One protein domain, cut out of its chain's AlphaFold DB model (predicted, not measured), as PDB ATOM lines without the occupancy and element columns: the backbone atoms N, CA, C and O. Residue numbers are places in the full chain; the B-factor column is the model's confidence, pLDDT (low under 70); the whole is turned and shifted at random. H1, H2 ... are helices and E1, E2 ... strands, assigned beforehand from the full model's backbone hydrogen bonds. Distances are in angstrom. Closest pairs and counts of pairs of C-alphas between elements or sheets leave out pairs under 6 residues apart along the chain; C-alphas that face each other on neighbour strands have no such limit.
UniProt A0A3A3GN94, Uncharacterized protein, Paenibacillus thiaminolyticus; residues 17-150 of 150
ATOM      1  N   LYS A  17     106.876   6.373   7.664       83.88
ATOM      2  CA  LYS A  17     106.043   5.180   7.497       83.88
ATOM      3  C   LYS A  17     104.589   5.550   7.726       83.88
ATOM      4  O   LYS A  17     104.297   6.197   8.727       83.88
ATOM      5  N   ALA A  18     103.709   5.094   6.849       84.31
ATOM      6  CA  ALA A  18     102.271   5.212   7.009       84.31
ATOM      7  C   ALA A  18     101.646   3.816   7.025       84.31
ATOM      8  O   ALA A  18     102.170   2.889   6.404       84.31
ATOM      9  N   LYS A  19     100.563   3.664   7.776       86.25
ATOM     10  CA  LYS A  19      99.724   2.468   7.804       86.25
ATOM     11  C   LYS A  19      98.282   2.912   7.906       86.25
ATOM     12  O   LYS A  19      98.006   3.909   8.560       86.25
ATOM     13  N   GLY A  20      97.380   2.143   7.335       85.00
ATOM     14  CA  GLY A  20      95.966   2.311   7.596       85.00
ATOM     15  C   GLY A  20      95.263   0.973   7.541       85.00
ATOM     16  O   GLY A  20      95.835  -0.023   7.091       85.00
ATOM     17  N   SER A  21      94.032   0.975   8.009       86.94
ATOM     18  CA  SER A  21      93.133  -0.168   7.971       86.94
ATOM     19  C   SER A  21      91.703   0.337   7.978       86.94
ATOM     20  O   SER A  21      91.431   1.405   8.522       86.94
ATOM     21  N   TYR A  22      90.786  -0.446   7.434       89.00
ATOM     22  CA  TYR A  22      89.358  -0.206   7.572       89.00
ATOM     23  C   TYR A  22      88.686  -1.441   8.161       89.00
ATOM     24  O   TYR A  22      89.192  -2.557   8.034       89.00
ATOM     25  N   VAL A  23      87.553  -1.219   8.809       90.06
ATOM     26  CA  VAL A  23      86.619  -2.259   9.222       90.06
ATOM     27  C   VAL A  23      85.253  -1.828   8.728       90.06
ATOM     28  O   VAL A  23      84.781  -0.759   9.107       90.06
ATOM     29  N   LEU A  24      84.657  -2.641   7.861       88.69
ATOM     30  CA  LEU A  24      83.268  -2.495   7.459       88.69
ATOM     31  C   LEU A  24      82.432  -3.466   8.296       88.69
ATOM     32  O   LEU A  24      82.715  -4.665   8.318       88.69
ATOM     33  N   SER A  25      81.422  -2.937   8.971       89.12
ATOM     34  CA  SER A  25      80.524  -3.682   9.844       89.12
ATOM     35  C   SER A  25      79.086  -3.508   9.374       89.12
ATOM     36  O   SER A  25      78.719  -2.474   8.818       89.12
ATOM     37  N   GLN A  26      78.270  -4.530   9.617       88.44
ATOM     38  CA  GLN A  26      76.830  -4.484   9.401       88.44
ATOM     39  C   GLN A  26      76.129  -4.774  10.727       88.44
ATOM     40  O   GLN A  26      76.333  -5.842  11.314       88.44
ATOM     41  N   GLU A  27      75.277  -3.856  11.169       85.50
ATOM     42  CA  GLU A  27      74.394  -4.039  12.319       85.50
ATOM     43  C   GLU A  27      72.942  -3.859  11.867       85.50
ATOM     44  O   GLU A  27      72.451  -2.756  11.661       85.50
ATOM     45  N   GLY A  28      72.231  -4.974  11.679       84.50
ATOM     46  CA  GLY A  28      70.874  -4.935  11.133       84.50
ATOM     47  C   GLY A  28      70.858  -4.487   9.668       84.50
ATOM     48  O   GLY A  28      71.430  -5.167   8.810       84.50
ATOM     49  N   GLU A  29      70.161  -3.383   9.389       81.38
ATOM     50  CA  GLU A  29      70.090  -2.758   8.058       81.38
ATOM     51  C   GLU A  29      71.134  -1.645   7.869       81.38
ATOM     52  O   GLU A  29      71.315  -1.170   6.748       81.38
ATOM     53  N   ASP A  30      71.852  -1.276   8.933       84.50
ATOM     54  CA  ASP A  30      72.812  -0.180   8.916       84.50
ATOM     55  C   ASP A  30      74.235  -0.706   8.682       84.50
ATOM     56  O   ASP A  30      74.669  -1.721   9.245       84.50
ATOM     57  N   TYR A  31      74.973   0.002   7.829       89.50
ATOM     58  CA  TYR A  31      76.375  -0.273   7.538       89.50
ATOM     59  C   TYR A  31      77.238   0.818   8.154       89.50
ATOM     60  O   TYR A  31      76.993   2.003   7.935       89.50
ATOM     61  N   SER A  32      78.283   0.431   8.877       90.62
ATOM     62  CA  SER A  32      79.265   1.369   9.415       90.62
ATOM     63  C   SER A  32      80.659   1.028   8.927       90.62
ATOM     64  O   SER A  32      81.033  -0.135   8.764       90.62
ATOM     65  N   VAL A  33      81.450   2.064   8.678       91.44
ATOM     66  CA  VAL A  33      82.857   1.926   8.341       91.44
ATOM     67  C   VAL A  33      83.707   2.681   9.344       91.44
ATOM     68  O   VAL A  33      83.512   3.871   9.572       91.44
ATOM     69  N   ASN A  34      84.684   1.984   9.916       91.44
ATOM     70  CA  ASN A  34      85.710   2.568  10.763       91.44
ATOM     71  C   ASN A  34      87.051   2.531  10.031       91.44
ATOM     72  O   ASN A  34      87.595   1.456   9.765       91.44
ATOM     73  N   VAL A  35      87.595   3.700   9.707       90.00
ATOM     74  CA  VAL A  35      88.878   3.832   9.016       90.00
ATOM     75  C   VAL A  35      89.927   4.373   9.978       90.00
ATOM     76  O   VAL A  35      89.732   5.393  10.630       90.00
ATOM     77  N   ASN A  36      91.074   3.703  10.042       88.88
ATOM     78  CA  ASN A  36      92.185   4.026  10.925       88.88
ATOM     79  C   ASN A  36      93.410   4.387  10.097       88.88
ATOM     80  O   ASN A  36      93.766   3.668   9.161       88.88
ATOM     81  N   PHE A  37      94.091   5.467  10.471       88.62
ATOM     82  CA  PHE A  37      95.293   5.929   9.798       88.62
ATOM     83  C   PHE A  37      96.390   6.297  10.798       88.62
ATOM     84  O   PHE A  37      96.170   7.007  11.773       88.62
ATOM     85  N   TYR A  38      97.596   5.809  10.533       85.94
ATOM     86  CA  TYR A  38      98.786   5.950  11.360       85.94
ATOM     87  C   TYR A  38      99.932   6.494  10.510       85.94
ATOM     88  O   TYR A  38     100.290   5.904   9.487       85.94
ATOM     89  N   LEU A  39     100.579   7.566  10.961       85.81
ATOM     90  CA  LEU A  39     101.765   8.135  10.327       85.81
ATOM     91  C   LEU A  39     102.892   8.289  11.345       85.81
ATOM     92  O   LEU A  39     102.712   8.876  12.405       85.81
ATOM     93  N   ARG A  40     104.097   7.837  10.996       85.06
ATOM     94  CA  ARG A  40     105.302   7.980  11.819       85.06
ATOM     95  C   ARG A  40     106.460   8.551  11.025       85.06
ATOM     96  O   ARG A  40     106.798   8.042   9.957       85.06
ATOM     97  N   LYS A  41     107.153   9.525  11.612       82.81
ATOM     98  CA  LYS A  41     108.469  10.003  11.185       82.81
ATOM     99  C   LYS A  41     109.517   9.615  12.223       82.81
ATOM    100  O   LYS A  41     109.334   9.805  13.418       82.81
ATOM    101  N   SER A  42     110.631   9.065  11.761       81.81
ATOM    102  CA  SER A  42     111.855   8.847  12.547       81.81
ATOM    103  C   SER A  42     112.952   9.805  12.087       81.81
ATOM    104  O   SER A  42     112.846  10.342  10.987       81.81
ATOM    105  N   GLY A  43     113.993  10.004  12.893       72.31
ATOM    106  CA  GLY A  43     115.098  10.944  12.678       72.31
ATOM    107  C   GLY A  43     114.855  12.308  13.327       72.31
ATOM    108  O   GLY A  43     113.719  12.672  13.606       72.31
ATOM    109  N   VAL A  44     115.933  13.065  13.525       65.06
ATOM    110  CA  VAL A  44     115.942  14.351  14.252       65.06
ATOM    111  C   VAL A  44     115.602  15.573  13.388       65.06
ATOM    112  O   VAL A  44     115.643  16.700  13.871       65.06
ATOM    113  N   ASN A  45     115.309  15.375  12.097       65.50
ATOM    114  CA  ASN A  45     114.976  16.462  11.178       65.50
ATOM    115  C   ASN A  45     114.014  16.022  10.052       65.50
ATOM    116  O   ASN A  45     113.929  14.836   9.700       65.50
ATOM    117  N   GLY A  46     113.315  16.996   9.469       70.31
ATOM    118  CA  GLY A  46     112.391  16.838   8.347       70.31
ATOM    119  C   GLY A  46     110.955  16.485   8.741       70.31
ATOM    120  O   GLY A  46     110.635  16.259   9.906       70.31
ATOM    121  N   THR A  47     110.093  16.394   7.735       78.69
ATOM    122  CA  THR A  47     108.653  16.184   7.900       78.69
ATOM    123  C   THR A  47     108.240  14.901   7.196       78.69
ATOM    124  O   THR A  47     108.615  14.673   6.048       78.69
ATOM    125  N   GLY A  48     107.502  14.037   7.886       77.81
ATOM    126  CA  GLY A  48     106.834  12.898   7.275       77.81
ATOM    127  C   GLY A  48     105.448  13.302   6.797       77.81
ATOM    128  O   GLY A  48     104.696  13.895   7.566       77.81
ATOM    129  N   LYS A  49     105.114  12.971   5.553       82.06
ATOM    130  CA  LYS A  49     103.771  13.116   4.997       82.06
ATOM    131  C   LYS A  49     103.247  11.743   4.606       82.06
ATOM    132  O   LYS A  49     104.001  10.919   4.087       82.06
ATOM    133  N   GLY A  50     101.975  11.499   4.853       79.75
ATOM    134  CA  GLY A  50     101.297  10.311   4.367       79.75
ATOM    135  C   GLY A  50      99.848  10.624   4.081       79.75
ATOM    136  O   GLY A  50      99.283  11.553   4.661       79.75
ATOM    137  N   TYR A  51      99.263   9.843   3.194       83.06
ATOM    138  CA  TYR A  51      97.868   9.978   2.834       83.06
ATOM    139  C   TYR A  51      97.199   8.611   2.776       83.06
ATOM    140  O   TYR A  51      97.848   7.579   2.584       83.06
ATOM    141  N   MET A  52      95.889   8.633   2.962       84.94
ATOM    142  CA  MET A  52      95.019   7.480   2.884       84.94
ATOM    143  C   MET A  52      93.763   7.852   2.106       84.94
ATOM    144  O   MET A  52      93.205   8.934   2.300       84.94
ATOM    145  N   VAL A  53      93.333   6.931   1.255       85.94
ATOM    146  CA  VAL A  53      92.081   7.000   0.512       85.94
ATOM    147  C   VAL A  53      91.295   5.728   0.786       85.94
ATOM    148  O   VAL A  53      91.842   4.627   0.714       85.94
ATOM    149  N   TYR A  54      90.015   5.892   1.083       87.12
ATOM    150  CA  TYR A  54      89.034   4.827   1.192       87.12
ATOM    151  C   TYR A  54      87.768   5.243   0.441       87.12
ATOM    152  O   TYR A  54      87.318   6.377   0.587       87.12
ATOM    153  N   ALA A  55      87.186   4.359  -0.359       88.25
ATOM    154  CA  ALA A  55      85.926   4.618  -1.045       88.25
ATOM    155  C   ALA A  55      85.111   3.339  -1.223       88.25
ATOM    156  O   ALA A  55      85.675   2.266  -1.422       88.25
ATOM    157  N   ILE A  56      83.790   3.485  -1.191       87.75
ATOM    158  CA  ILE A  56      82.815   2.436  -1.478       87.75
ATOM    159  C   ILE A  56      82.020   2.869  -2.701       87.75
ATOM    160  O   ILE A  56      81.478   3.976  -2.752       87.75
ATOM    161  N   PHE A  57      81.952   1.968  -3.667       85.81
ATOM    162  CA  PHE A  57      81.153   2.078  -4.870       85.81
ATOM    163  C   PHE A  57      79.994   1.092  -4.797       85.81
ATOM    164  O   PHE A  57      80.187  -0.042  -4.358       85.81
ATOM    165  N   ASP A  58      78.813   1.500  -5.252       86.25
ATOM    166  CA  ASP A  58      77.700   0.577  -5.466       86.25
ATOM    167  C   ASP A  58      77.900  -0.254  -6.749       86.25
ATOM    168  O   ASP A  58      78.902  -0.144  -7.466       86.25
ATOM    169  N   ARG A  59      76.925  -1.110  -7.060       84.50
ATOM    170  CA  ARG A  59      76.959  -1.967  -8.257       84.50
ATOM    171  C   ARG A  59      76.897  -1.184  -9.572       84.50
ATOM    172  O   ARG A  59      77.352  -1.693 -10.595       84.50
ATOM    173  N   ASP A  60      76.373   0.037  -9.533       84.25
ATOM    174  CA  ASP A  60      76.298   0.967 -10.662       84.25
ATOM    175  C   ASP A  60      77.554   1.854 -10.757       84.25
ATOM    176  O   ASP A  60      77.602   2.815 -11.537       84.25
ATOM    177  N   LYS A  61      78.595   1.506  -9.985       78.38
ATOM    178  CA  LYS A  61      79.887   2.193  -9.912       78.38
ATOM    179  C   LYS A  61      79.751   3.650  -9.442       78.38
ATOM    180  O   LYS A  61      80.624   4.468  -9.732       78.38
ATOM    181  N   GLN A  62      78.680   3.989  -8.724       82.50
ATOM    182  CA  GLN A  62      78.510   5.294  -8.088       82.50
ATOM    183  C   GLN A  62      79.160   5.293  -6.710       82.50
ATOM    184  O   GLN A  62      79.137   4.291  -6.001       82.50
ATOM    185  N   VAL A  63      79.744   6.427  -6.316       84.31
ATOM    186  CA  VAL A  63      80.341   6.564  -4.983       84.31
ATOM    187  C   VAL A  63      79.236   6.667  -3.942       84.31
ATOM    188  O   VAL A  63      78.468   7.624  -3.936       84.31
ATOM    189  N   VAL A  64      79.216   5.692  -3.042       87.44
ATOM    190  CA  VAL A  64      78.329   5.636  -1.877       87.44
ATOM    191  C   VAL A  64      78.962   6.379  -0.706       87.44
ATOM    192  O   VAL A  64      78.313   7.168  -0.025       87.44
ATOM    193  N   TYR A  65      80.256   6.148  -0.490       88.00
ATOM    194  CA  TYR A  65      81.023   6.759   0.588       88.00
ATOM    195  C   TYR A  65      82.475   6.945   0.159       88.00
ATOM    196  O   TYR A  65      83.031   6.124  -0.569       88.00
ATOM    197  N   SER A  66      83.115   8.014   0.627       86.62
ATOM    198  CA  SER A  66      84.547   8.224   0.426       86.62
ATOM    199  C   SER A  66      85.159   8.963   1.603       86.62
ATOM    200  O   SER A  66      84.615   9.972   2.047       86.62
ATOM    201  N   TYR A  67      86.329   8.511   2.031       84.50
ATOM    202  CA  TYR A  67      87.133   9.125   3.067       84.50
ATOM    203  C   TYR A  67      88.567   9.320   2.578       84.50
ATOM    204  O   TYR A  67      89.268   8.365   2.245       84.50
ATOM    205  N   ASN A  68      89.008  10.576   2.557       82.81
ATOM    206  CA  ASN A  68      90.354  10.966   2.152       82.81
ATOM    207  C   ASN A  68      91.018  11.708   3.303       82.81
ATOM    208  O   ASN A  68      90.491  12.714   3.782       82.81
ATOM    209  N   LYS A  69      92.203  11.261   3.725       80.00
ATOM    210  CA  LYS A  69      92.929  11.914   4.817       80.00
ATOM    211  C   LYS A  69      94.413  12.020   4.527       80.00
ATOM    212  O   LYS A  69      95.079  11.035   4.229       80.00
ATOM    213  N   GLY A  70      94.940  13.234   4.661       77.94
ATOM    214  CA  GLY A  70      96.370  13.516   4.640       77.94
ATOM    215  C   GLY A  70      96.871  13.885   6.032       77.94
ATOM    216  O   GLY A  70      96.279  14.732   6.705       77.94
ATOM    217  N   PHE A  71      97.989  13.294   6.451       78.00
ATOM    218  CA  PHE A  71      98.713  13.713   7.644       78.00
ATOM    219  C   PHE A  71     100.116  14.180   7.353       78.00
ATOM    220  O   PHE A  71     100.796  13.763   6.419       78.00
ATOM    221  N   THR A  72     100.545  15.057   8.245       79.75
ATOM    222  CA  THR A  72     101.896  15.561   8.321       79.75
ATOM    223  C   THR A  72     102.348  15.418   9.766       79.75
ATOM    224  O   THR A  72     101.630  15.816  10.683       79.75
ATOM    225  N   VAL A  73     103.527  14.840   9.973       79.69
ATOM    226  CA  VAL A  73     104.156  14.728  11.287       79.69
ATOM    227  C   VAL A  73     105.602  15.211  11.195       79.69
ATOM    228  O   VAL A  73     106.391  14.734  10.375       79.69
ATOM    229  N   GLY A  74     105.943  16.217  11.996       73.44
ATOM    230  CA  GLY A  74     107.303  16.748  12.078       73.44
ATOM    231  C   GLY A  74     108.207  15.807  12.867       73.44
ATOM    232  O   GLY A  74     107.754  15.163  13.805       73.44
ATOM    233  N   ALA A  75     109.479  15.710  12.490       70.62
ATOM    234  CA  ALA A  75     110.476  15.017  13.295       70.62
ATOM    235  C   ALA A  75     110.601  15.649  14.692       70.62
ATOM    236  O   ALA A  75     110.675  16.870  14.819       70.62
ATOM    237  N   ASP A  76     110.690  14.811  15.722       71.50
ATOM    238  CA  ASP A  76     111.061  15.253  17.064       71.50
ATOM    239  C   ASP A  76     112.592  15.224  17.190       71.50
ATOM    240  O   ASP A  76     113.215  14.163  17.114       71.50
ATOM    241  N   ALA A  77     113.205  16.396  17.362       60.50
ATOM    242  CA  ALA A  77     114.657  16.537  17.469       60.50
ATOM    243  C   ALA A  77     115.238  15.975  18.782       60.50
ATOM    244  O   ALA A  77     116.442  15.731  18.849       60.50
ATOM    245  N   ILE A  78     114.407  15.778  19.811       64.50
ATOM    246  CA  ILE A  78     114.799  15.269  21.132       64.50
ATOM    247  C   ILE A  78     114.537  13.763  21.206       64.50
ATOM    248  O   ILE A  78     115.434  13.000  21.555       64.50
ATOM    249  N   ALA A  79     113.324  13.327  20.855       70.75
ATOM    250  CA  ALA A  79     112.933  11.917  20.918       70.75
ATOM    251  C   ALA A  79     113.374  11.104  19.686       70.75
ATOM    252  O   ALA A  79     113.320   9.874  19.698       70.75
ATOM    253  N   GLY A  80     113.769  11.769  18.595       74.00
ATOM    254  CA  GLY A  80     114.175  11.135  17.336       74.00
ATOM    255  C   GLY A  80     113.031  10.451  16.580       74.00
ATOM    256  O   GLY A  80     113.265   9.845  15.534       74.00
ATOM    257  N   THR A  81     111.793  10.515  17.084       77.81
ATOM    258  CA  THR A  81     110.596   9.971  16.433       77.81
ATOM    259  C   THR A  81     109.344  10.735  16.834       77.81
ATOM    260  O   THR A  81     109.200  11.090  17.997       77.81
ATOM    261  N   ALA A  82     108.411  10.885  15.900       82.06
ATOM    262  CA  ALA A  82     107.072  11.410  16.138       82.06
ATOM    263  C   ALA A  82     106.042  10.590  15.352       82.06
ATOM    264  O   ALA A  82     106.341  10.096  14.257       82.06
ATOM    265  N   SER A  83     104.834  10.448  15.892       83.75
ATOM    266  CA  SER A  83     103.716   9.796  15.208       83.75
ATOM    267  C   SER A  83     102.405  10.544  15.405       83.75
ATOM    268  O   SER A  83     102.271  11.341  16.334       83.75
ATOM    269  N   LYS A  84     101.460  10.294  14.503       85.31
ATOM    270  CA  LYS A  84     100.094  10.792  14.556       85.31
ATOM    271  C   LYS A  84      99.144   9.691  14.104       85.31
ATOM    272  O   LYS A  84      99.373   9.089  13.053       85.31
ATOM    273  N   ASP A  85      98.078   9.527  14.875       86.69
ATOM    274  CA  ASP A  85      97.061   8.503  14.683       86.69
ATOM    275  C   ASP A  85      95.708   9.203  14.552       86.69
ATOM    276  O   ASP A  85      95.488  10.248  15.171       86.69
ATOM    277  N   ASP A  86      94.828   8.648  13.729       84.88
ATOM    278  CA  ASP A  86      93.456   9.112  13.551       84.88
ATOM    279  C   ASP A  86      92.548   7.930  13.244       84.88
ATOM    280  O   ASP A  86      92.968   6.953  12.616       84.88
ATOM    281  N   SER A  87      91.305   8.039  13.684       86.88
ATOM    282  CA  SER A  87      90.259   7.054  13.455       86.88
ATOM    283  C   SER A  87      88.964   7.804  13.197       86.88
ATOM    284  O   SER A  87      88.665   8.771  13.900       86.88
ATOM    285  N   GLU A  88      88.227   7.386  12.176       89.00
ATOM    286  CA  GLU A  88      86.929   7.953  11.836       89.00
ATOM    287  C   GLU A  88      85.934   6.828  11.597       89.00
ATOM    288  O   GLU A  88      86.196   5.905  10.825       89.00
ATOM    289  N   GLU A  89      84.797   6.918  12.278       90.56
ATOM    290  CA  GLU A  89      83.663   6.027  12.100       90.56
ATOM    291  C   GLU A  89      82.540   6.793  11.405       90.56
ATOM    292  O   GLU A  89      82.229   7.926  11.774       90.56
ATOM    293  N   SER A  90      81.966   6.194  10.366       89.44
ATOM    294  CA  SER A  90      80.872   6.771   9.591       89.44
ATOM    295  C   SER A  90      79.819   5.722   9.282       89.44
ATOM    296  O   SER A  90      80.139   4.587   8.933       89.44
ATOM    297  N   GLU A  91      78.562   6.130   9.385       89.31
ATOM    298  CA  GLU A  91      77.398   5.329   9.021       89.31
ATOM    299  C   GLU A  91      77.010   5.595   7.561       89.31
ATOM    300  O   GLU A  91      77.003   6.738   7.095       89.31
ATOM    301  N   ILE A  92      76.703   4.528   6.827       87.12
ATOM    302  CA  ILE A  92      76.416   4.544   5.396       87.12
ATOM    303  C   ILE A  92      74.929   4.251   5.202       87.12
ATOM    304  O   ILE A  92      74.506   3.105   5.054       87.12
ATOM    305  N   MET A  93      74.122   5.309   5.193       83.50
ATOM    306  CA  MET A  93      72.674   5.180   5.029       83.50
ATOM    307  C   MET A  93      72.282   4.869   3.579       83.50
ATOM    308  O   MET A  93      72.740   5.525   2.642       83.50
ATOM    309  N   GLY A  94      71.354   3.924   3.401       80.50
ATOM    310  CA  GLY A  94      70.720   3.637   2.109       80.50
ATOM    311  C   GLY A  94      71.554   2.797   1.136       80.50
ATOM    312  O   GLY A  94      71.153   2.637  -0.016       80.50
ATOM    313  N   TRP A  95      72.686   2.253   1.583       86.62
ATOM    314  CA  TRP A  95      73.477   1.294   0.818       86.62
ATOM    315  C   TRP A  95      72.995  -0.138   1.074       86.62
ATOM    316  O   TRP A  95      72.698  -0.507   2.204       86.62
ATOM    317  N   ASP A  96      72.932  -0.964   0.028       86.25
ATOM    318  CA  ASP A  96      72.451  -2.351   0.103       86.25
ATOM    319  C   ASP A  96      73.546  -3.368   0.483       86.25
ATOM    320  O   ASP A  96      73.344  -4.580   0.346       86.25
ATOM    321  N   GLY A  97      74.711  -2.867   0.906       84.62
ATOM    322  CA  GLY A  97      75.867  -3.665   1.299       84.62
ATOM    323  C   GLY A  97      76.654  -4.276   0.148       84.62
ATOM    324  O   GLY A  97      77.487  -5.140   0.404       84.62
ATOM    325  N   LYS A  98      76.380  -3.894  -1.109       86.38
ATOM    326  CA  LYS A  98      77.005  -4.520  -2.280       86.38
ATOM    327  C   LYS A  98      77.725  -3.532  -3.179       86.38
ATOM    328  O   LYS A  98      77.273  -2.405  -3.385       86.38
ATOM    329  N   GLY A  99      78.808  -4.003  -3.787       85.06
ATOM    330  CA  GLY A  99      79.577  -3.265  -4.777       85.06
ATOM    331  C   GLY A  99      81.075  -3.488  -4.625       85.06
ATOM    332  O   GLY A  99      81.561  -4.617  -4.692       85.06
ATOM    333  N   THR A 100      81.838  -2.407  -4.501       85.94
ATOM    334  CA  THR A 100      83.302  -2.479  -4.464       85.94
ATOM    335  C   THR A 100      83.880  -1.469  -3.494       85.94
ATOM    336  O   THR A 100      83.583  -0.281  -3.563       85.94
ATOM    337  N   THR A 101      84.765  -1.935  -2.627       85.06
ATOM    338  CA  THR A 101      85.565  -1.090  -1.749       85.06
ATOM    339  C   THR A 101      86.965  -0.927  -2.303       85.06
ATOM    340  O   THR A 101      87.570  -1.878  -2.788       85.06
ATOM    341  N   VAL A 102      87.497   0.285  -2.201       85.38
ATOM    342  CA  VAL A 102      88.842   0.634  -2.638       85.38
ATOM    343  C   VAL A 102      89.578   1.331  -1.504       85.38
ATOM    344  O   VAL A 102      89.069   2.278  -0.911       85.38
ATOM    345  N   PHE A 103      90.790   0.872  -1.209       84.25
ATOM    346  CA  PHE A 103      91.602   1.347  -0.099       84.25
ATOM    347  C   PHE A 103      93.070   1.504  -0.501       84.25
ATOM    348  O   PHE A 103      93.655   0.623  -1.128       84.25
ATOM    349  N   LYS A 104      93.698   2.613  -0.104       83.81
ATOM    350  CA  LYS A 104      95.132   2.839  -0.308       83.81
ATOM    351  C   LYS A 104      95.732   3.706   0.773       83.81
ATOM    352  O   LYS A 104      95.130   4.671   1.235       83.81
ATOM    353  N   VAL A 105      96.974   3.382   1.114       82.69
ATOM    354  CA  VAL A 105      97.813   4.156   2.021       82.69
ATOM    355  C   VAL A 105      99.171   4.348   1.384       82.69
ATOM    356  O   VAL A 105      99.807   3.387   0.958       82.69
ATOM    357  N   GLU A 106      99.651   5.583   1.382       78.56
ATOM    358  CA  GLU A 106     100.965   5.907   0.852       78.56
ATOM    359  C   GLU A 106     101.695   6.952   1.696       78.56
ATOM    360  O   GLU A 106     101.123   7.738   2.453       78.56
ATOM    361  N   VAL A 107     103.018   6.936   1.554       76.50
ATOM    362  CA  VAL A 107     103.940   7.915   2.125       76.50
ATOM    363  C   VAL A 107     104.487   8.744   0.976       76.50
ATOM    364  O   VAL A 107     105.082   8.192   0.052       76.50
ATOM    365  N   GLU A 108     104.336  10.063   1.036       70.12
ATOM    366  CA  GLU A 108     104.852  10.930  -0.023       70.12
ATOM    367  C   GLU A 108     106.382  11.074   0.034       70.12
ATOM    368  O   GLU A 108     106.987  11.225   1.100       70.12
ATOM    369  N   LYS A 109     106.994  11.139  -1.156       56.69
ATOM    370  CA  LYS A 109     108.286  11.811  -1.404       56.69
ATOM    371  C   LYS A 109     108.122  13.145  -2.166       56.69
ATOM    372  O   LYS A 109     109.115  13.661  -2.656       56.69
ATOM    373  N   ASP A 110     106.906  13.701  -2.188       47.53
ATOM    374  CA  ASP A 110     106.383  14.732  -3.108       47.53
ATOM    375  C   ASP A 110     106.353  14.243  -4.572       47.53
ATOM    376  O   ASP A 110     107.374  14.326  -5.245       47.53
ATOM    377  N   SER A 111     105.201  13.754  -5.073       45.28
ATOM    378  CA  SER A 111     104.826  13.828  -6.511       45.28
ATOM    379  C   SER A 111     103.495  13.130  -6.863       45.28
ATOM    380  O   SER A 111     103.485  12.234  -7.700       45.28
ATOM    381  N   SER A 112     102.369  13.523  -6.275       47.03
ATOM    382  CA  SER A 112     101.036  13.389  -6.898       47.03
ATOM    383  C   SER A 112     100.019  13.902  -5.894       47.03
ATOM    384  O   SER A 112      99.919  13.344  -4.808       47.03
ATOM    385  N   GLY A 113      99.324  14.990  -6.229       52.91
ATOM    386  CA  GLY A 113      98.325  15.583  -5.344       52.91
ATOM    387  C   GLY A 113      97.356  14.528  -4.814       52.91
ATOM    388  O   GLY A 113      96.931  13.640  -5.550       52.91
ATOM    389  N   ILE A 114      97.052  14.619  -3.522       57.62
ATOM    390  CA  ILE A 114      96.105  13.734  -2.842       57.62
ATOM    391  C   ILE A 114      94.752  13.857  -3.564       57.62
ATOM    392  O   ILE A 114      94.302  14.988  -3.755       57.62
ATOM    393  N   PRO A 115      94.090  12.754  -3.958       60.47
ATOM    394  CA  PRO A 115      92.721  12.813  -4.457       60.47
ATOM    395  C   PRO A 115      91.832  13.485  -3.407       60.47
ATOM    396  O   PRO A 115      91.753  13.025  -2.268       60.47
ATOM    397  N   THR A 116      91.204  14.605  -3.761       63.75
ATOM    398  CA  THR A 116      90.380  15.380  -2.813       63.75
ATOM    399  C   THR A 116      88.889  15.169  -3.015       63.75
ATOM    400  O   THR A 116      88.096  15.560  -2.161       63.75
ATOM    401  N   SER A 117      88.496  14.529  -4.115       61.34
ATOM    402  CA  SER A 117      87.103  14.272  -4.458       61.34
ATOM    403  C   SER A 117      86.873  12.835  -4.923       61.34
ATOM    404  O   SER A 117      87.779  12.170  -5.419       61.34
ATOM    405  N   ALA A 118      85.626  12.377  -4.816       58.72
ATOM    406  CA  ALA A 118      85.146  11.120  -5.393       58.72
ATOM    407  C   ALA A 118      85.507  10.971  -6.884       58.72
ATOM    408  O   ALA A 118      85.915   9.899  -7.321       58.72
ATOM    409  N   LYS A 119      85.422  12.070  -7.645       66.19
ATOM    410  CA  LYS A 119      85.806  12.108  -9.059       66.19
ATOM    411  C   LYS A 119      87.314  11.943  -9.249       66.19
ATOM    412  O   LYS A 119      87.735  11.221 -10.146       66.19
ATOM    413  N   ASP A 120      88.125  12.568  -8.395       65.69
ATOM    414  CA  ASP A 120      89.578  12.374  -8.431       65.69
ATOM    415  C   ASP A 120      89.920  10.912  -8.145       65.69
ATOM    416  O   ASP A 120      90.794  10.359  -8.795       65.69
ATOM    417  N   ILE A 121      89.205  10.264  -7.220       65.06
ATOM    418  CA  ILE A 121      89.373   8.841  -6.917       65.06
ATOM    419  C   ILE A 121      89.023   7.984  -8.137       65.06
ATOM    420  O   ILE A 121      89.816   7.123  -8.503       65.06
ATOM    421  N   THR A 122      87.892   8.224  -8.809       63.97
ATOM    422  CA  THR A 122      87.523   7.449 -10.005       63.97
ATOM    423  C   THR A 122      88.456   7.693 -11.181       63.97
ATOM    424  O   THR A 122      88.825   6.740 -11.856       63.97
ATOM    425  N   ASP A 123      88.871   8.939 -11.419       67.81
ATOM    426  CA  ASP A 123      89.808   9.286 -12.493       67.81
ATOM    427  C   ASP A 123      91.190   8.663 -12.209       67.81
ATOM    428  O   ASP A 123      91.859   8.146 -13.108       67.81
ATOM    429  N   PHE A 124      91.599   8.644 -10.938       60.97
ATOM    430  CA  PHE A 124      92.871   8.082 -10.497       60.97
ATOM    431  C   PHE A 124      92.865   6.546 -10.516       60.97
ATOM    432  O   PHE A 124      93.803   5.946 -11.042       60.97
ATOM    433  N   ILE A 125      91.803   5.893 -10.031       59.84
ATOM    434  CA  ILE A 125      91.628   4.431 -10.097       59.84
ATOM    435  C   ILE A 125      91.441   3.971 -11.543       59.84
ATOM    436  O   ILE A 125      92.091   3.016 -11.953       59.84
ATOM    437  N   GLY A 126      90.614   4.663 -12.333       55.12
ATOM    438  CA  GLY A 126      90.330   4.325 -13.732       55.12
ATOM    439  C   GLY A 126      91.564   4.379 -14.639       55.12
ATOM    440  O   GLY A 126      91.602   3.708 -15.667       55.12
ATOM    441  N   SER A 127      92.600   5.125 -14.241       53.94
ATOM    442  CA  SER A 127      93.910   5.108 -14.907       53.94
ATOM    443  C   SER A 127      94.790   3.911 -14.521       53.94
ATOM    444  O   SER A 127      95.668   3.521 -15.289       53.94
ATOM    445  N   ALA A 128      94.562   3.321 -13.344       49.53
ATOM    446  CA  ALA A 128      95.346   2.214 -12.809       49.53
ATOM    447  C   ALA A 128      94.693   0.841 -13.056       49.53
ATOM    448  O   ALA A 128      95.405  -0.163 -13.094       49.53
ATOM    449  N   ILE A 129      93.359   0.778 -13.165       53.41
ATOM    450  CA  ILE A 129      92.564  -0.457 -13.149       53.41
ATOM    451  C   ILE A 129      91.279  -0.234 -13.949       53.41
ATOM    452  O   ILE A 129      90.553   0.734 -13.721       53.41
ATOM    453  N   SER A 130      90.964  -1.143 -14.871       56.91
ATOM    454  CA  SER A 130      89.669  -1.120 -15.549       56.91
ATOM    455  C   SER A 130      88.571  -1.491 -14.549       56.91
ATOM    456  O   SER A 130      88.587  -2.591 -13.998       56.91
ATOM    457  N   LEU A 131      87.593  -0.603 -14.332       53.00
ATOM    458  CA  LEU A 131      86.437  -0.848 -13.449       53.00
ATOM    459  C   LEU A 131      85.602  -2.079 -13.872       53.00
ATOM    460  O   LEU A 131      84.704  -2.486 -13.142       53.00
ATOM    461  N   ASP A 132      85.849  -2.642 -15.057       54.41
ATOM    462  CA  ASP A 132      85.190  -3.852 -15.556       54.41
ATOM    463  C   ASP A 132      85.752  -5.151 -14.946       54.41
ATOM    464  O   ASP A 132      85.018  -6.133 -14.864       54.41
ATOM    465  N   ASP A 133      86.987  -5.153 -14.430       53.62
ATOM    466  CA  ASP A 133      87.565  -6.315 -13.721       53.62
ATOM    467  C   ASP A 133      87.090  -6.423 -12.255       53.62
ATOM    468  O   ASP A 133      87.214  -7.476 -11.619       53.62
ATOM    469  N   LEU A 134      86.498  -5.349 -11.716       54.25
ATOM    470  CA  LEU A 134      86.093  -5.225 -10.308       54.25
ATOM    471  C   LEU A 134      84.827  -6.016  -9.943       54.25
ATOM    472  O   LEU A 134      84.572  -6.266  -8.767       54.25
ATOM    473  N   GLY A 135      84.055  -6.468 -10.934       50.94
ATOM    474  CA  GLY A 135      82.825  -7.240 -10.719       50.94
ATOM    475  C   GLY A 135      83.038  -8.720 -10.372       50.94
ATOM    476  O   GLY A 135      82.063  -9.450 -10.216       50.94
ATOM    477  N   SER A 136      84.287  -9.191 -10.285       55.41
ATOM    478  CA  SER A 136      84.609 -10.620 -10.136       55.41
ATOM    479  C   SER A 136      84.573 -11.151  -8.692       55.41
ATOM    480  O   SER A 136      84.742 -12.353  -8.491       55.41
ATOM    481  N   GLY A 137      84.290 -10.299  -7.695       53.75
ATOM    482  CA  GLY A 137      84.059 -10.725  -6.306       53.75
ATOM    483  C   GLY A 137      85.314 -11.199  -5.565       53.75
ATOM    484  O   GLY A 137      85.246 -12.143  -4.781       53.75
ATOM    485  N   GLY A 138      86.470 -10.581  -5.828       65.25
ATOM    486  CA  GLY A 138      87.748 -10.945  -5.212       65.25
ATOM    487  C   GLY A 138      88.527  -9.752  -4.663       65.25
ATOM    488  O   GLY A 138      88.215  -8.598  -4.954       65.25
ATOM    489  N   LEU A 139      89.564 -10.053  -3.875       70.06
ATOM    490  CA  LEU A 139      90.564  -9.081  -3.440       70.06
ATOM    491  C   LEU A 139      91.611  -8.902  -4.549       70.06
ATOM    492  O   LEU A 139      92.276  -9.866  -4.935       70.06
ATOM    493  N   ILE A 140      91.777  -7.680  -5.042       71.06
ATOM    494  CA  ILE A 140      92.749  -7.318  -6.075       71.06
ATOM    495  C   ILE A 140      93.704  -6.276  -5.497       71.06
ATOM    496  O   ILE A 140      93.270  -5.252  -4.973       71.06
ATOM    497  N   GLU A 141      95.010  -6.518  -5.629       63.03
ATOM    498  CA  GLU A 141      96.024  -5.491  -5.391       63.03
ATOM    499  C   GLU A 141      96.536  -4.954  -6.730       63.03
ATOM    500  O   GLU A 141      97.100  -5.702  -7.532       63.03
ATOM    501  N   ALA A 142      96.358  -3.659  -6.989       57.62
ATOM    502  CA  ALA A 142      96.833  -3.042  -8.222       57.62
ATOM    503  C   ALA A 142      97.327  -1.614  -7.985       57.62
ATOM    504  O   ALA A 142      96.661  -0.791  -7.366       57.62
ATOM    505  N   ALA A 143      98.547  -1.324  -8.448       62.84
ATOM    506  CA  ALA A 143      99.229  -0.043  -8.232       62.84
ATOM    507  C   ALA A 143      99.220   0.445  -6.756       62.84
ATOM    508  O   ALA A 143      99.094   1.645  -6.481       62.84
ATOM    509  N   GLY A 144      99.335  -0.494  -5.805       64.44
ATOM    510  CA  GLY A 144      99.322  -0.224  -4.360       64.44
ATOM    511  C   GLY A 144      97.936   0.053  -3.764       64.44
ATOM    512  O   GLY A 144      97.846   0.465  -2.611       64.44
ATOM    513  N   TRP A 145      96.870  -0.141  -4.541       71.31
ATOM    514  CA  TRP A 145      95.494  -0.157  -4.056       71.31
ATOM    515  C   TRP A 145      95.093  -1.567  -3.666       71.31
ATOM    516  O   TRP A 145      95.394  -2.504  -4.395       71.31
ATOM    517  N   ILE A 146      94.363  -1.683  -2.564       76.69
ATOM    518  CA  ILE A 146      93.609  -2.871  -2.186       76.69
ATOM    519  C   ILE A 146      92.169  -2.635  -2.620       76.69
ATOM    520  O   ILE A 146      91.572  -1.618  -2.264       76.69
ATOM    521  N   ILE A 147      91.626  -3.556  -3.403       79.06
ATOM    522  CA  ILE A 147      90.258  -3.482  -3.898       79.06
ATOM    523  C   ILE A 147      89.547  -4.771  -3.563       79.06
ATOM    524  O   ILE A 147      90.071  -5.850  -3.813       79.06
ATOM    525  N   GLU A 148      88.360  -4.648  -2.998       80.00
ATOM    526  CA  GLU A 148      87.573  -5.759  -2.494       80.00
ATOM    527  C   GLU A 148      86.151  -5.651  -3.044       80.00
ATOM    528  O   GLU A 148      85.488  -4.627  -2.875       80.00
ATOM    529  N   GLY A 149      85.689  -6.697  -3.730       77.44
ATOM    530  CA  GLY A 149      84.271  -6.846  -4.059       77.44
ATOM    531  C   GLY A 149      83.479  -7.263  -2.821       77.44
ATOM    532  O   GLY A 149      83.927  -8.150  -2.095       77.44
ATOM    533  N   ILE A 150      82.322  -6.635  -2.600       70.75
ATOM    534  CA  ILE A 150      81.449  -6.866  -1.434       70.75
ATOM    535  C   ILE A 150      80.038  -7.219  -1.902       70.75
ATOM    536  O   ILE A 150      79.542  -6.535  -2.832       70.75
TER     537      ILE A 150
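Overview. This is residues 17 to 150 of the 150 residues of an uncharacterized protein of Paenibacillus thiaminolyticus (UniProt A0A3A3GN94). Two twisted sheets lie face to face as a sandwich, their long strands running nearly along one another; H1 crosses the far side of the larger sheet, away from the smaller one. The smaller sheet is E1 - E2 - E5, the larger E4 - E3 - E6 - E8 - E7, where the short hairpin E7 and E8 extends past the overlap; both are antiparallel. The printed part has 134 residues, with eight named strands and two named helices in the order E1 E2 E3 E4 E5 E6 H1 H2 E7 E8, and is mostly strand. It is compact, with a radius of gyration of the C-alphas of 16.2 A and spans of 50 by 34 by 23 A.

Along the chain. E1, residues 17 to 27, begins with C-alpha 17 at (106.043, 5.180, 7.497) and is 33.3 A long. E2, residues 30 to 42, measures 40.2 A; E3, residues 47 to 57, 33.4 A; E4, residues 63 to 74, 33.5 A; E5, residues 81 to 92, 36.3 A; E6, residues 100 to 107, 24.0 A. H1, residues 118 to 128, begins with C-alpha 118 at (85.146, 11.120, -5.393) and measures 15.4 A. H2 is residues 133 to 136, E7 residues 139 to 142, and E8 residues 145 to 149, ending with C-alpha 149 at (84.271, -6.846, -4.059).

Arrangement. The sheets' facing parts are 9.0 A centre to centre, their best planes 14 degrees apart. Between the sheets, the closest C-alphas of E2 and E3 are those of Lys 41 and Gly 48, 5.1 A apart. E1 and E8 are apart. Backbone pairs within hydrogen-bond range include N 21 and O 36 for E1 and E2, 2.9 A; N 35 and O 88 for E2 and E5, 2.8 A; N 52 and O 69 for E4 and E3, 2.8 A; N 53 and O 104 for E3 and E6, 2.9 A; N 103 and O 146 for E6 and E8, 2.8 A; and N 140 and O 147 for E8 and E7, 2.8 A. H1 is on the larger sheet at a height of 9.1 A, across the strands at 83 degrees to E6 on the local plane: two layers, helix over sheet. H2 is on the same face. E6, H1 H2 and E7 form a split strand-helix-strand unit, two strands running the same way with E8 between them, its crossover left-handed. In H1, 6 of 7 O i to N i+4 pairs are within hydrogen-bond range; H2 is too short for one.

Size, cuts and confidence. The C-alphas of Asp 60 and Ile 78, the two farthest apart, are 51.9 A apart. The printed part has no cut and no long link, and ends at the chain's last residue. Mean pLDDT of the printed part is 75.9; residues 44 to 45, 77 to 78, 109 to 138 and 141 to 144 are under 70.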